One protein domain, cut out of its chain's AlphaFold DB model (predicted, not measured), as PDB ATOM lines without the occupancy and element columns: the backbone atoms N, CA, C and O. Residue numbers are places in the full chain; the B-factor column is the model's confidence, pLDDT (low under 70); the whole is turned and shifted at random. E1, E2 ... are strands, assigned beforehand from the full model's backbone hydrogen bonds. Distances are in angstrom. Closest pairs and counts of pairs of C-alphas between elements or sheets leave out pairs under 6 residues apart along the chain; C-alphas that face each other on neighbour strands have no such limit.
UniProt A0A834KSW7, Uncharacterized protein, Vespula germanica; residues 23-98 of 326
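This is residues 23 to 98 of the 326 residues of an uncharacterized protein of Vespula germanica (UniProt A0A834KSW7). With little regular structure, this model is one two-stranded hairpin, E1 and E2, beside a long looping stretch, residues 23 to 71, that runs back and forth in wide turns before it enters E1. The 76 printed residues hold no named helix and two named strands, E1 then E2, in an antiparallel sheet; the class is all strand, with 12 residues in named elements. The whole is compact, with a radius of gyration of the C-alphas of 13.1 A and spans of 37 by 27 by 20 A.

Find C-alpha 72 at (22.967, 12.325, 24.585); from there E1, residues 72 to 77, runs 16.6 A. E2, residues 90 to 95, runs 16.2 A to C-alpha 95 at (21.841, 8.989, 27.356).

E1 and E2 form a hairpin, antiparallel at 167 degrees between directions. Look at N 75 and O 92, 2.8 A apart and within hydrogen-bond range, and at C-alphas 74 and 93, which face each other at 4.5 A. Outside the named strands there is a short pairing, too short to bear a name: residues 31 to 32 pair with residues 51 to 52, parallel.

The C-alphas farthest apart, of Glu 57 and Gly 70, are 37.2 A apart. The printed part has no cut, and the 12-residue link from E1 to E2 is long. Look for pLDDT under 70 at residues 23 to 29 and 97 to 98.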
ATOM      1  N   PHE A  23      29.756  27.994  20.010       55.25
ATOM      2  CA  PHE A  23      30.355  28.270  21.310       55.25
ATOM      3  C   PHE A  23      29.244  28.618  22.312       55.25
ATOM      4  O   PHE A  23      28.284  29.291  21.907       55.25
ATOM      5  N   PRO A  24      29.335  28.153  23.578       55.66
ATOM      6  CA  PRO A  24      28.455  28.624  24.645       55.66
ATOM      7  C   PRO A  24      28.365  30.147  24.568       55.66
ATOM      8  O   PRO A  24      29.382  30.788  24.296       55.66
ATOM      9  N   PRO A  25      27.164  30.727  24.718       56.66
ATOM     10  CA  PRO A  25      27.039  32.162  24.625       56.66
ATOM     11  C   PRO A  25      27.829  32.712  25.813       56.66
ATOM     12  O   PRO A  25      27.998  32.024  26.830       56.66
ATOM     13  N   ASP A  26      28.323  33.937  25.711       56.22
ATOM     14  CA  ASP A  26      28.940  34.575  26.869       56.22
ATOM     15  C   ASP A  26      28.037  34.388  28.095       56.22
ATOM     16  O   ASP A  26      26.808  34.337  27.959       56.22
ATOM     17  N   GLY A  27      28.655  34.157  29.258       57.22
ATOM     18  CA  GLY A  27      28.046  33.683  30.508       57.22
ATOM     19  C   GLY A  27      27.022  34.633  31.144       57.22
ATOM     20  O   GLY A  27      27.088  34.906  32.333       57.22
ATOM     21  N   THR A  28      26.092  35.154  30.353       55.78
ATOM     22  CA  THR A  28      25.057  36.139  30.658       55.78
ATOM     23  C   THR A  28      23.676  35.694  30.160       55.78
ATOM     24  O   THR A  28      22.672  36.284  30.549       55.78
ATOM     25  N   THR A  29      23.570  34.624  29.358       63.81
ATOM     26  CA  THR A  29      22.273  34.097  28.884       63.81
ATOM     27  C   THR A  29      21.834  32.888  29.716       63.81
ATOM     28  O   THR A  29      21.954  31.753  29.261       63.81
ATOM     29  N   PHE A  30      21.336  33.107  30.938       71.06
ATOM     30  CA  PHE A  30      20.729  32.051  31.765       71.06
ATOM     31  C   PHE A  30      19.207  32.140  31.736       71.06
ATOM     32  O   PHE A  30      18.630  33.199  31.972       71.06
ATOM     33  N   ALA A  31      18.542  31.010  31.510       75.56
ATOM     34  CA  ALA A  31      17.125  30.891  31.816       75.56
ATOM     35  C   ALA A  31      16.962  30.736  33.336       75.56
ATOM     36  O   ALA A  31      17.447  29.762  33.915       75.56
ATOM     37  N   GLN A  32      16.298  31.687  33.993       79.81
ATOM     38  CA  GLN A  32      15.951  31.537  35.404       79.81
ATOM     39  C   GLN A  32      14.825  30.511  35.553       79.81
ATOM     40  O   GLN A  32      13.796  30.609  34.886       79.81
ATOM     41  N   VAL A  33      15.022  29.533  36.433       81.62
ATOM     42  CA  VAL A  33      14.053  28.475  36.719       81.62
ATOM     43  C   VAL A  33      13.609  28.583  38.166       81.62
ATOM     44  O   VAL A  33      14.426  28.538  39.083       81.62
ATOM     45  N   GLY A  34      12.302  28.746  38.368       77.44
ATOM     46  CA  GLY A  34      11.691  28.625  39.687       77.44
ATOM     47  C   GLY A  34      11.508  27.157  40.068       77.44
ATOM     48  O   GLY A  34      11.195  26.324  39.212       77.44
ATOM     49  N   LEU A  35      11.668  26.829  41.351       76.75
ATOM     50  CA  LEU A  35      11.357  25.490  41.849       76.75
ATOM     51  C   LEU A  35       9.896  25.122  41.543       76.75
ATOM     52  O   LEU A  35       8.991  25.946  41.669       76.75
ATOM     53  N   GLY A  36       9.673  23.881  41.108       75.19
ATOM     54  CA  GLY A  36       8.350  23.377  40.724       75.19
ATOM     55  C   GLY A  36       7.897  23.742  39.305       75.19
ATOM     56  O   GLY A  36       6.855  23.256  38.865       75.19
ATOM     57  N   GLN A  37       8.664  24.541  38.555       79.38
ATOM     58  CA  GLN A  37       8.354  24.828  37.154       79.38
ATOM     59  C   GLN A  37       8.977  23.792  36.217       79.38
ATOM     60  O   GLN A  37      10.167  23.485  36.286       79.38
ATOM     61  N   LYS A  38       8.169  23.281  35.286       80.12
ATOM     62  CA  LYS A  38       8.654  22.432  34.199       80.12
ATOM     63  C   LYS A  38       9.101  23.310  33.041       80.12
ATOM     64  O   LYS A  38       8.286  24.021  32.458       80.12
ATOM     65  N   LEU A  39      10.366  23.191  32.662       81.69
ATOM     66  CA  LEU A  39      10.914  23.894  31.513       81.69
ATOM     67  C   LEU A  39      11.181  22.914  30.366       81.69
ATOM     68  O   LEU A  39      11.664  21.803  30.579       81.69
ATOM     69  N   SER A  40      10.834  23.314  29.144       84.44
ATOM     70  CA  SER A  40      11.054  22.519  27.935       84.44
ATOM     71  C   SER A  40      11.679  23.404  26.867       84.44
ATOM     72  O   SER A  40      11.167  24.484  26.578       84.44
ATOM     73  N   LYS A  41      12.802  22.955  26.308       82.88
ATOM     74  CA  LYS A  41      13.508  23.636  25.228       82.88
ATOM     75  C   LYS A  41      14.052  22.602  24.254       82.88
ATOM     76  O   LYS A  41      14.599  21.585  24.672       82.88
ATOM     77  N   GLU A  42      13.903  22.871  22.964       84.38
ATOM     78  CA  GLU A  42      14.554  22.087  21.921       84.38
ATOM     79  C   GLU A  42      16.000  22.569  21.762       84.38
ATOM     80  O   GLU A  42      16.254  23.741  21.481       84.38
ATOM     81  N   ILE A  43      16.949  21.664  22.003       82.62
ATOM     82  CA  ILE A  43      18.388  21.925  21.936       82.62
ATOM     83  C   ILE A  43      18.898  21.271  20.653       82.62
ATOM     84  O   ILE A  43      18.789  20.057  20.484       82.62
ATOM     85  N   GLN A  44      19.439  22.075  19.740       80.75
ATOM     86  CA  GLN A  44      20.035  21.579  18.499       80.75
ATOM     87  C   GLN A  44      21.334  20.796  18.783       80.75
ATOM     88  O   GLN A  44      21.974  21.020  19.818       80.75
ATOM     89  N   PRO A  45      21.777  19.894  17.889       80.25
ATOM     90  CA  PRO A  45      23.045  19.185  18.057       80.25
ATOM     91  C   PRO A  45      24.216  20.150  18.283       80.25
ATOM     92  O   PRO A  45      24.337  21.147  17.578       80.25
ATOM     93  N   TYR A  46      25.081  19.842  19.254       78.06
ATOM     94  CA  TYR A  46      26.225  20.681  19.657       78.06
ATOM     95  C   TYR A  46      25.869  22.093  20.152       78.06
ATOM     96  O   TYR A  46      26.755  22.941  20.262       78.06
ATOM     97  N   SER A  47      24.601  22.342  20.478       81.88
ATOM     98  CA  SER A  47      24.184  23.536  21.207       81.88
ATOM     99  C   SER A  47      24.070  23.251  22.704       81.88
ATOM    100  O   SER A  47      24.244  22.123  23.168       81.88
ATOM    101  N   TYR A  48      23.820  24.300  23.472       83.19
ATOM    102  CA  TYR A  48      23.808  24.281  24.927       83.19
ATOM    103  C   TYR A  48      22.518  24.919  25.439       83.19
ATOM    104  O   TYR A  48      21.811  25.651  24.738       83.19
ATOM    105  N   TRP A  49      22.245  24.686  26.715       85.12
ATOM    106  CA  TRP A  49      21.178  25.367  27.414       85.12
ATOM    107  C   TRP A  49      21.602  25.694  28.835       85.12
ATOM    108  O   TRP A  49      21.899  24.806  29.627       85.12
ATOM    109  N   ASN A  50      21.619  26.986  29.132       85.25
ATOM    110  CA  ASN A  50      22.039  27.508  30.418       85.25
ATOM    111  C   ASN A  50      20.806  27.808  31.272       85.25
ATOM    112  O   ASN A  50      19.895  28.520  30.834       85.25
ATOM    113  N   MET A  51      20.791  27.278  32.491       86.56
ATOM    114  CA  MET A  51      19.720  27.462  33.467       86.56
ATOM    115  C   MET A  51      20.323  27.849  34.817       86.56
ATOM    116  O   MET A  51      21.390  27.355  35.174       86.56
ATOM    117  N   GLN A  52      19.633  28.703  35.567       88.06
ATOM    118  CA  GLN A  52      19.993  29.039  36.944       88.06
ATOM    119  C   GLN A  52      18.749  29.044  37.829       88.06
ATOM    120  O   GLN A  52      17.660  29.387  37.371       88.06
ATOM    121  N   PHE A  53      18.906  28.697  39.099       87.75
ATOM    122  CA  PHE A  53      17.851  28.814  40.099       87.75
ATOM    123  C   PHE A  53      18.452  29.334  41.404       87.75
ATOM    124  O   PHE A  53      19.634  29.127  41.678       87.75
ATOM    125  N   TYR A  54      17.633  30.021  42.194       88.50
ATOM    126  CA  TYR A  54      18.013  30.523  43.508       88.50
ATOM    127  C   TYR A  54      17.291  29.713  44.571       88.50
ATOM    128  O   TYR A  54      16.089  29.475  44.452       88.50
ATOM    129  N   GLN A  55      18.028  29.312  45.601       83.69
ATOM    130  CA  GLN A  55      17.494  28.582  46.737       83.69
ATOM    131  C   GLN A  55      18.005  29.222  48.028       83.69
ATOM    132  O   GLN A  55      19.213  29.287  48.247       83.69
ATOM    133  N   SER A  56      17.086  29.735  48.850       85.88
ATOM    134  CA  SER A  56      17.408  30.470  50.082       85.88
ATOM    135  C   SER A  56      17.687  29.560  51.277       85.88
ATOM    136  O   SER A  56      18.487  29.912  52.136       85.88
ATOM    137  N   GLU A  57      17.047  28.391  51.331       87.62
ATOM    138  CA  GLU A  57      17.174  27.428  52.429       87.62
ATOM    139  C   GLU A  57      17.817  26.127  51.952       87.62
ATOM    140  O   GLU A  57      17.581  25.685  50.825       87.62
ATOM    141  N   ALA A  58      18.600  25.476  52.815       84.81
ATOM    142  CA  ALA A  58      19.180  24.174  52.507       84.81
ATOM    143  C   ALA A  58      18.063  23.143  52.271       84.81
ATOM    144  O   ALA A  58      17.364  22.740  53.196       84.81
ATOM    145  N   ALA A  59      17.893  22.723  51.018       84.50
ATOM    146  CA  ALA A  59      16.859  21.785  50.609       84.50
ATOM    147  C   ALA A  59      17.409  20.786  49.590       84.50
ATOM    148  O   ALA A  59      18.306  21.096  48.803       84.50
ATOM    149  N   TYR A  60      16.835  19.585  49.587       83.50
ATOM    150  CA  TYR A  60      17.116  18.589  48.564       83.50
ATOM    151  C   TYR A  60      16.447  18.994  47.246       83.50
ATOM    152  O   TYR A  60      15.224  19.124  47.175       83.50
ATOM    153  N   VAL A  61      17.249  19.177  46.198       82.31
ATOM    154  CA  VAL A  61      16.771  19.508  44.851       82.31
ATOM    155  C   VAL A  61      16.966  18.297  43.953       82.31
ATOM    156  O   VAL A  61      18.079  17.799  43.797       82.31
ATOM    157  N   ARG A  62      15.873  17.838  43.343       84.38
ATOM    158  CA  ARG A  62      15.881  16.757  42.360       84.38
ATOM    159  C   ARG A  62      15.533  17.305  40.987       84.38
ATOM    160  O   ARG A  62      14.538  18.011  40.831       84.38
ATOM    161  N   PHE A  63      16.316  16.913  39.992       83.56
ATOM    162  CA  PHE A  63      16.049  17.221  38.599       83.56
ATOM    163  C   PHE A  63      15.520  15.976  37.896       83.56
ATOM    164  O   PHE A  63      16.170  14.935  37.877       83.56
ATOM    165  N   ASP A  64      14.323  16.079  37.321       85.75
ATOM    166  CA  ASP A  64      13.759  15.021  36.490       85.75
ATOM    167  C   ASP A  64      13.924  15.394  35.014       85.75
ATOM    168  O   ASP A  64      13.300  16.328  34.502       85.75
ATOM    169  N   TYR A  65      14.770  14.639  34.316       85.25
ATOM    170  CA  TYR A  65      15.074  14.861  32.907       85.25
ATOM    171  C   TYR A  65      14.241  13.949  32.005       85.25
ATOM    172  O   TYR A  65      14.118  12.745  32.239       85.25
ATOM    173  N   ASN A  66      13.709  14.509  30.919       84.25
ATOM    174  CA  ASN A  66      13.063  13.739  29.861       84.25
ATOM    175  C   ASN A  66      13.740  14.043  28.522       84.25
ATOM    176  O   ASN A  66      13.592  15.140  27.988       84.25
ATOM    177  N   ILE A  67      14.498  13.074  28.005       84.25
ATOM    178  CA  ILE A  67      15.327  13.225  26.806       84.25
ATOM    179  C   ILE A  67      14.833  12.247  25.730       84.25
ATOM    180  O   ILE A  67      14.593  11.072  26.038       84.25
ATOM    181  N   PRO A  68      14.678  12.696  24.469       82.00
ATOM    182  CA  PRO A  68      14.264  11.829  23.372       82.00
ATOM    183  C   PRO A  68      15.288  10.717  23.096       82.00
ATOM    184  O   PRO A  68      16.491  10.859  23.326       82.00
ATOM    185  N   ARG A  69      14.813   9.583  22.563       81.50
ATOM    186  CA  ARG A  69      15.700   8.473  22.178       81.50
ATOM    187  C   ARG A  69      16.658   8.912  21.071       81.50
ATOM    188  O   ARG A  69      16.228   9.512  20.094       81.50
ATOM    189  N   GLY A  70      17.934   8.554  21.213       81.88
ATOM    190  CA  GLY A  70      18.984   8.886  20.241       81.88
ATOM    191  C   GLY A  70      19.721  10.203  20.508       81.88
ATOM    192  O   GLY A  70      20.645  10.514  19.766       81.88
ATOM    193  N   ALA A  71      19.363  10.942  21.564       83.31
ATOM    194  CA  ALA A  71      20.119  12.103  22.031       83.31
ATOM    195  C   ALA A  71      20.948  11.755  23.277       83.31
ATOM    196  O   ALA A  71      20.489  11.012  24.147       83.31
ATOM    197  N   SER A  72      22.153  12.309  23.369       86.25
ATOM    198  CA  SER A  72      22.967  12.325  24.585       86.25
ATOM    199  C   SER A  72      23.196  13.769  25.014       86.25
ATOM    200  O   SER A  72      23.408  14.647  24.178       86.25
ATOM    201  N   ILE A  73      23.133  14.021  26.317       88.12
ATOM    202  CA  ILE A  73      23.371  15.344  26.890       88.12
ATOM    203  C   ILE A  73      24.241  15.210  28.138       88.12
ATOM    204  O   ILE A  73      24.053  14.298  28.940       88.12
ATOM    205  N   GLY A  74      25.220  16.101  28.272       89.88
ATOM    206  CA  GLY A  74      25.987  16.277  29.501       89.88
ATOM    207  C   GLY A  74      25.423  17.461  30.272       89.88
ATOM    208  O   GLY A  74      25.326  18.558  29.721       89.88
ATOM    209  N   VAL A  75      25.034  17.234  31.520       90.44
ATOM    210  CA  VAL A  75      24.549  18.264  32.434       90.44
ATOM    211  C   VAL A  75      25.680  18.609  33.390       90.44
ATOM    212  O   VAL A  75      26.152  17.744  34.121       90.44
ATOM    213  N   TYR A  76      26.100  19.871  33.377       91.06
ATOM    214  CA  TYR A  76      27.098  20.414  34.296       91.06
ATOM    215  C   TYR A  76      26.396  21.349  35.272       91.06
ATOM    216  O   TYR A  76      25.646  22.232  34.848       91.06
ATOM    217  N   ALA A  77      26.655  21.187  36.565       90.06
ATOM    218  CA  ALA A  77      26.140  22.070  37.601       90.06
ATOM    219  C   ALA A  77      27.252  22.485  38.569       90.06
ATOM    220  O   ALA A  77      28.205  21.745  38.817       90.06
ATOM    221  N   ARG A  78      27.132  23.704  39.090       89.19
ATOM    222  CA  ARG A  78      28.080  24.321  40.016       89.19
ATOM    223  C   ARG A  78      27.334  25.325  40.886       89.19
ATOM    224  O   ARG A  78      26.443  26.025  40.407       89.19
ATOM    225  N   ARG A  79      27.671  25.376  42.171       88.62
ATOM    226  CA  ARG A  79      27.097  26.312  43.138       88.62
ATOM    227  C   ARG A  79      27.828  27.646  43.043       88.62
ATOM    228  O   ARG A  79      29.053  27.686  43.043       88.62
ATOM    229  N   ASN A  80      27.067  28.740  42.993       85.12
ATOM    230  CA  ASN A  80      27.563  30.125  43.042       85.12
ATOM    231  C   ASN A  80      28.575  30.523  41.946       85.12
ATOM    232  O   ASN A  80      29.188  31.583  42.035       85.12
ATOM    233  N   ALA A  81      28.760  29.700  40.916       84.31
ATOM    234  CA  ALA A  81      29.697  29.941  39.829       84.31
ATOM    235  C   ALA A  81      29.222  29.237  38.557       84.31
ATOM    236  O   ALA A  81      28.404  28.319  38.605       84.31
ATOM    237  N   LEU A  82      29.755  29.655  37.409       83.31
ATOM    238  CA  LEU A  82      29.402  29.048  36.131       83.31
ATOM    239  C   LEU A  82      30.025  27.647  36.006       83.31
ATOM    240  O   LEU A  82      31.234  27.507  36.232       83.31
ATOM    241  N   PRO A  83      29.239  26.613  35.649       86.50
ATOM    242  CA  PRO A  83      29.781  25.292  35.346       86.50
ATOM    243  C   PRO A  83      30.612  25.320  34.055       86.50
ATOM    244  O   PRO A  83      30.200  25.920  33.061       86.50
ATOM    245  N   THR A  84      31.758  24.637  34.040       82.69
ATOM    246  CA  THR A  84      32.592  24.439  32.843       82.69
ATOM    247  C   THR A  84      32.986  22.968  32.691       82.69
ATOM    248  O   THR A  84      32.823  22.171  33.610       82.69
ATOM    249  N   HIS A  85      33.541  22.591  31.534       80.00
ATOM    250  CA  HIS A  85      34.004  21.215  31.296       80.00
ATOM    251  C   HIS A  85      35.161  20.795  32.227       80.00
ATOM    252  O   HIS A  85      35.401  19.607  32.415       80.00
ATOM    253  N   THR A  86      35.901  21.754  32.791       84.44
ATOM    254  CA  THR A  86      37.030  21.500  33.703       84.44
ATOM    255  C   THR A  86      36.718  21.838  35.159       84.44
ATOM    256  O   THR A  86      37.473  21.436  36.037       84.44
ATOM    257  N   GLN A  87      35.633  22.568  35.436       85.88
ATOM    258  CA  GLN A  87      35.233  22.978  36.782       85.88
ATOM    259  C   GLN A  87      33.721  22.812  36.963       85.88
ATOM    260  O   GLN A  87      32.926  23.608  36.453       85.88
ATOM    261  N   TYR A  88      33.319  21.798  37.721       91.25
ATOM    262  CA  TYR A  88      31.925  21.489  38.026       91.25
ATOM    263  C   TYR A  88      31.821  20.842  39.410       91.25
ATOM    264  O   TYR A  88      32.750  20.166  39.843       91.25
ATOM    265  N   ASP A  89      30.682  21.029  40.076       89.69
ATOM    266  CA  ASP A  89      30.364  20.313  41.321       89.69
ATOM    267  C   ASP A  89      29.606  19.012  41.017       89.69
ATOM    268  O   ASP A  89      29.683  18.044  41.767       89.69
ATOM    269  N   LEU A  90      28.863  18.985  39.904       88.56
ATOM    270  CA  LEU A  90      28.112  17.825  39.437       88.56
ATOM    271  C   LEU A  90      28.193  17.719  37.914       88.56
ATOM    272  O   LEU A  90      27.997  18.704  37.197       88.56
ATOM    273  N   LEU A  91      28.447  16.499  37.440       89.62
ATOM    274  CA  LEU A  91      28.369  16.106  36.038       89.62
ATOM    275  C   LEU A  91      27.453  14.889  35.917       89.62
ATOM    276  O   LEU A  91      27.737  13.835  36.479       89.62
ATOM    277  N   GLU A  92      26.383  15.022  35.140       87.81
ATOM    278  CA  GLU A  92      25.487  13.915  34.819       87.81
ATOM    279  C   GLU A  92      25.406  13.730  33.302       87.81
ATOM    280  O   GLU A  92      25.019  14.635  32.561       87.81
ATOM    281  N   VAL A  93      25.791  12.548  32.815       89.25
ATOM    282  CA  VAL A  93      25.715  12.209  31.388       89.25
ATOM    283  C   VAL A  93      24.456  11.396  31.145       89.25
ATOM    284  O   VAL A  93      24.368  10.213  31.468       89.25
ATOM    285  N   LEU A  94      23.469  12.039  30.536       87.25
ATOM    286  CA  LEU A  94      22.182  11.440  30.250       87.25
ATOM    287  C   LEU A  94      22.169  10.936  28.810       87.25
ATOM    288  O   LEU A  94      22.259  11.702  27.848       87.25
ATOM    289  N   SER A  95      22.022   9.624  28.657       83.19
ATOM    290  CA  SER A  95      21.841   8.989  27.356       83.19
ATOM    291  C   SER A  95      20.376   8.612  27.153       83.19
ATOM    292  O   SER A  95      19.814   7.790  27.880       83.19
ATOM    293  N   GLY A  96      19.758   9.158  26.105       72.88
ATOM    294  CA  GLY A  96      18.456   8.718  25.603       72.88
ATOM    295  C   GLY A  96      18.489   7.297  25.023       72.88
ATOM    296  O   GLY A  96      17.443   6.739  24.677       72.88
ATOM    297  N   PHE A  97      19.671   6.682  24.924       67.75
ATOM    298  CA  PHE A  97      19.841   5.277  24.582       67.75
ATOM    299  C   PHE A  97      19.895   4.439  25.864       67.75
ATOM    300  O   PHE A  97      20.961   4.106  26.377       67.75
ATOM    301  N   LYS A  98      18.727   4.080  26.409       58.53
ATOM    302  CA  LYS A  98      18.671   3.085  27.487       58.53
ATOM    303  C   LYS A  98      19.035   1.723  26.901       58.53
ATOM    304  O   LYS A  98      18.183   1.073  26.289       58.53
TER     305      LYS A  98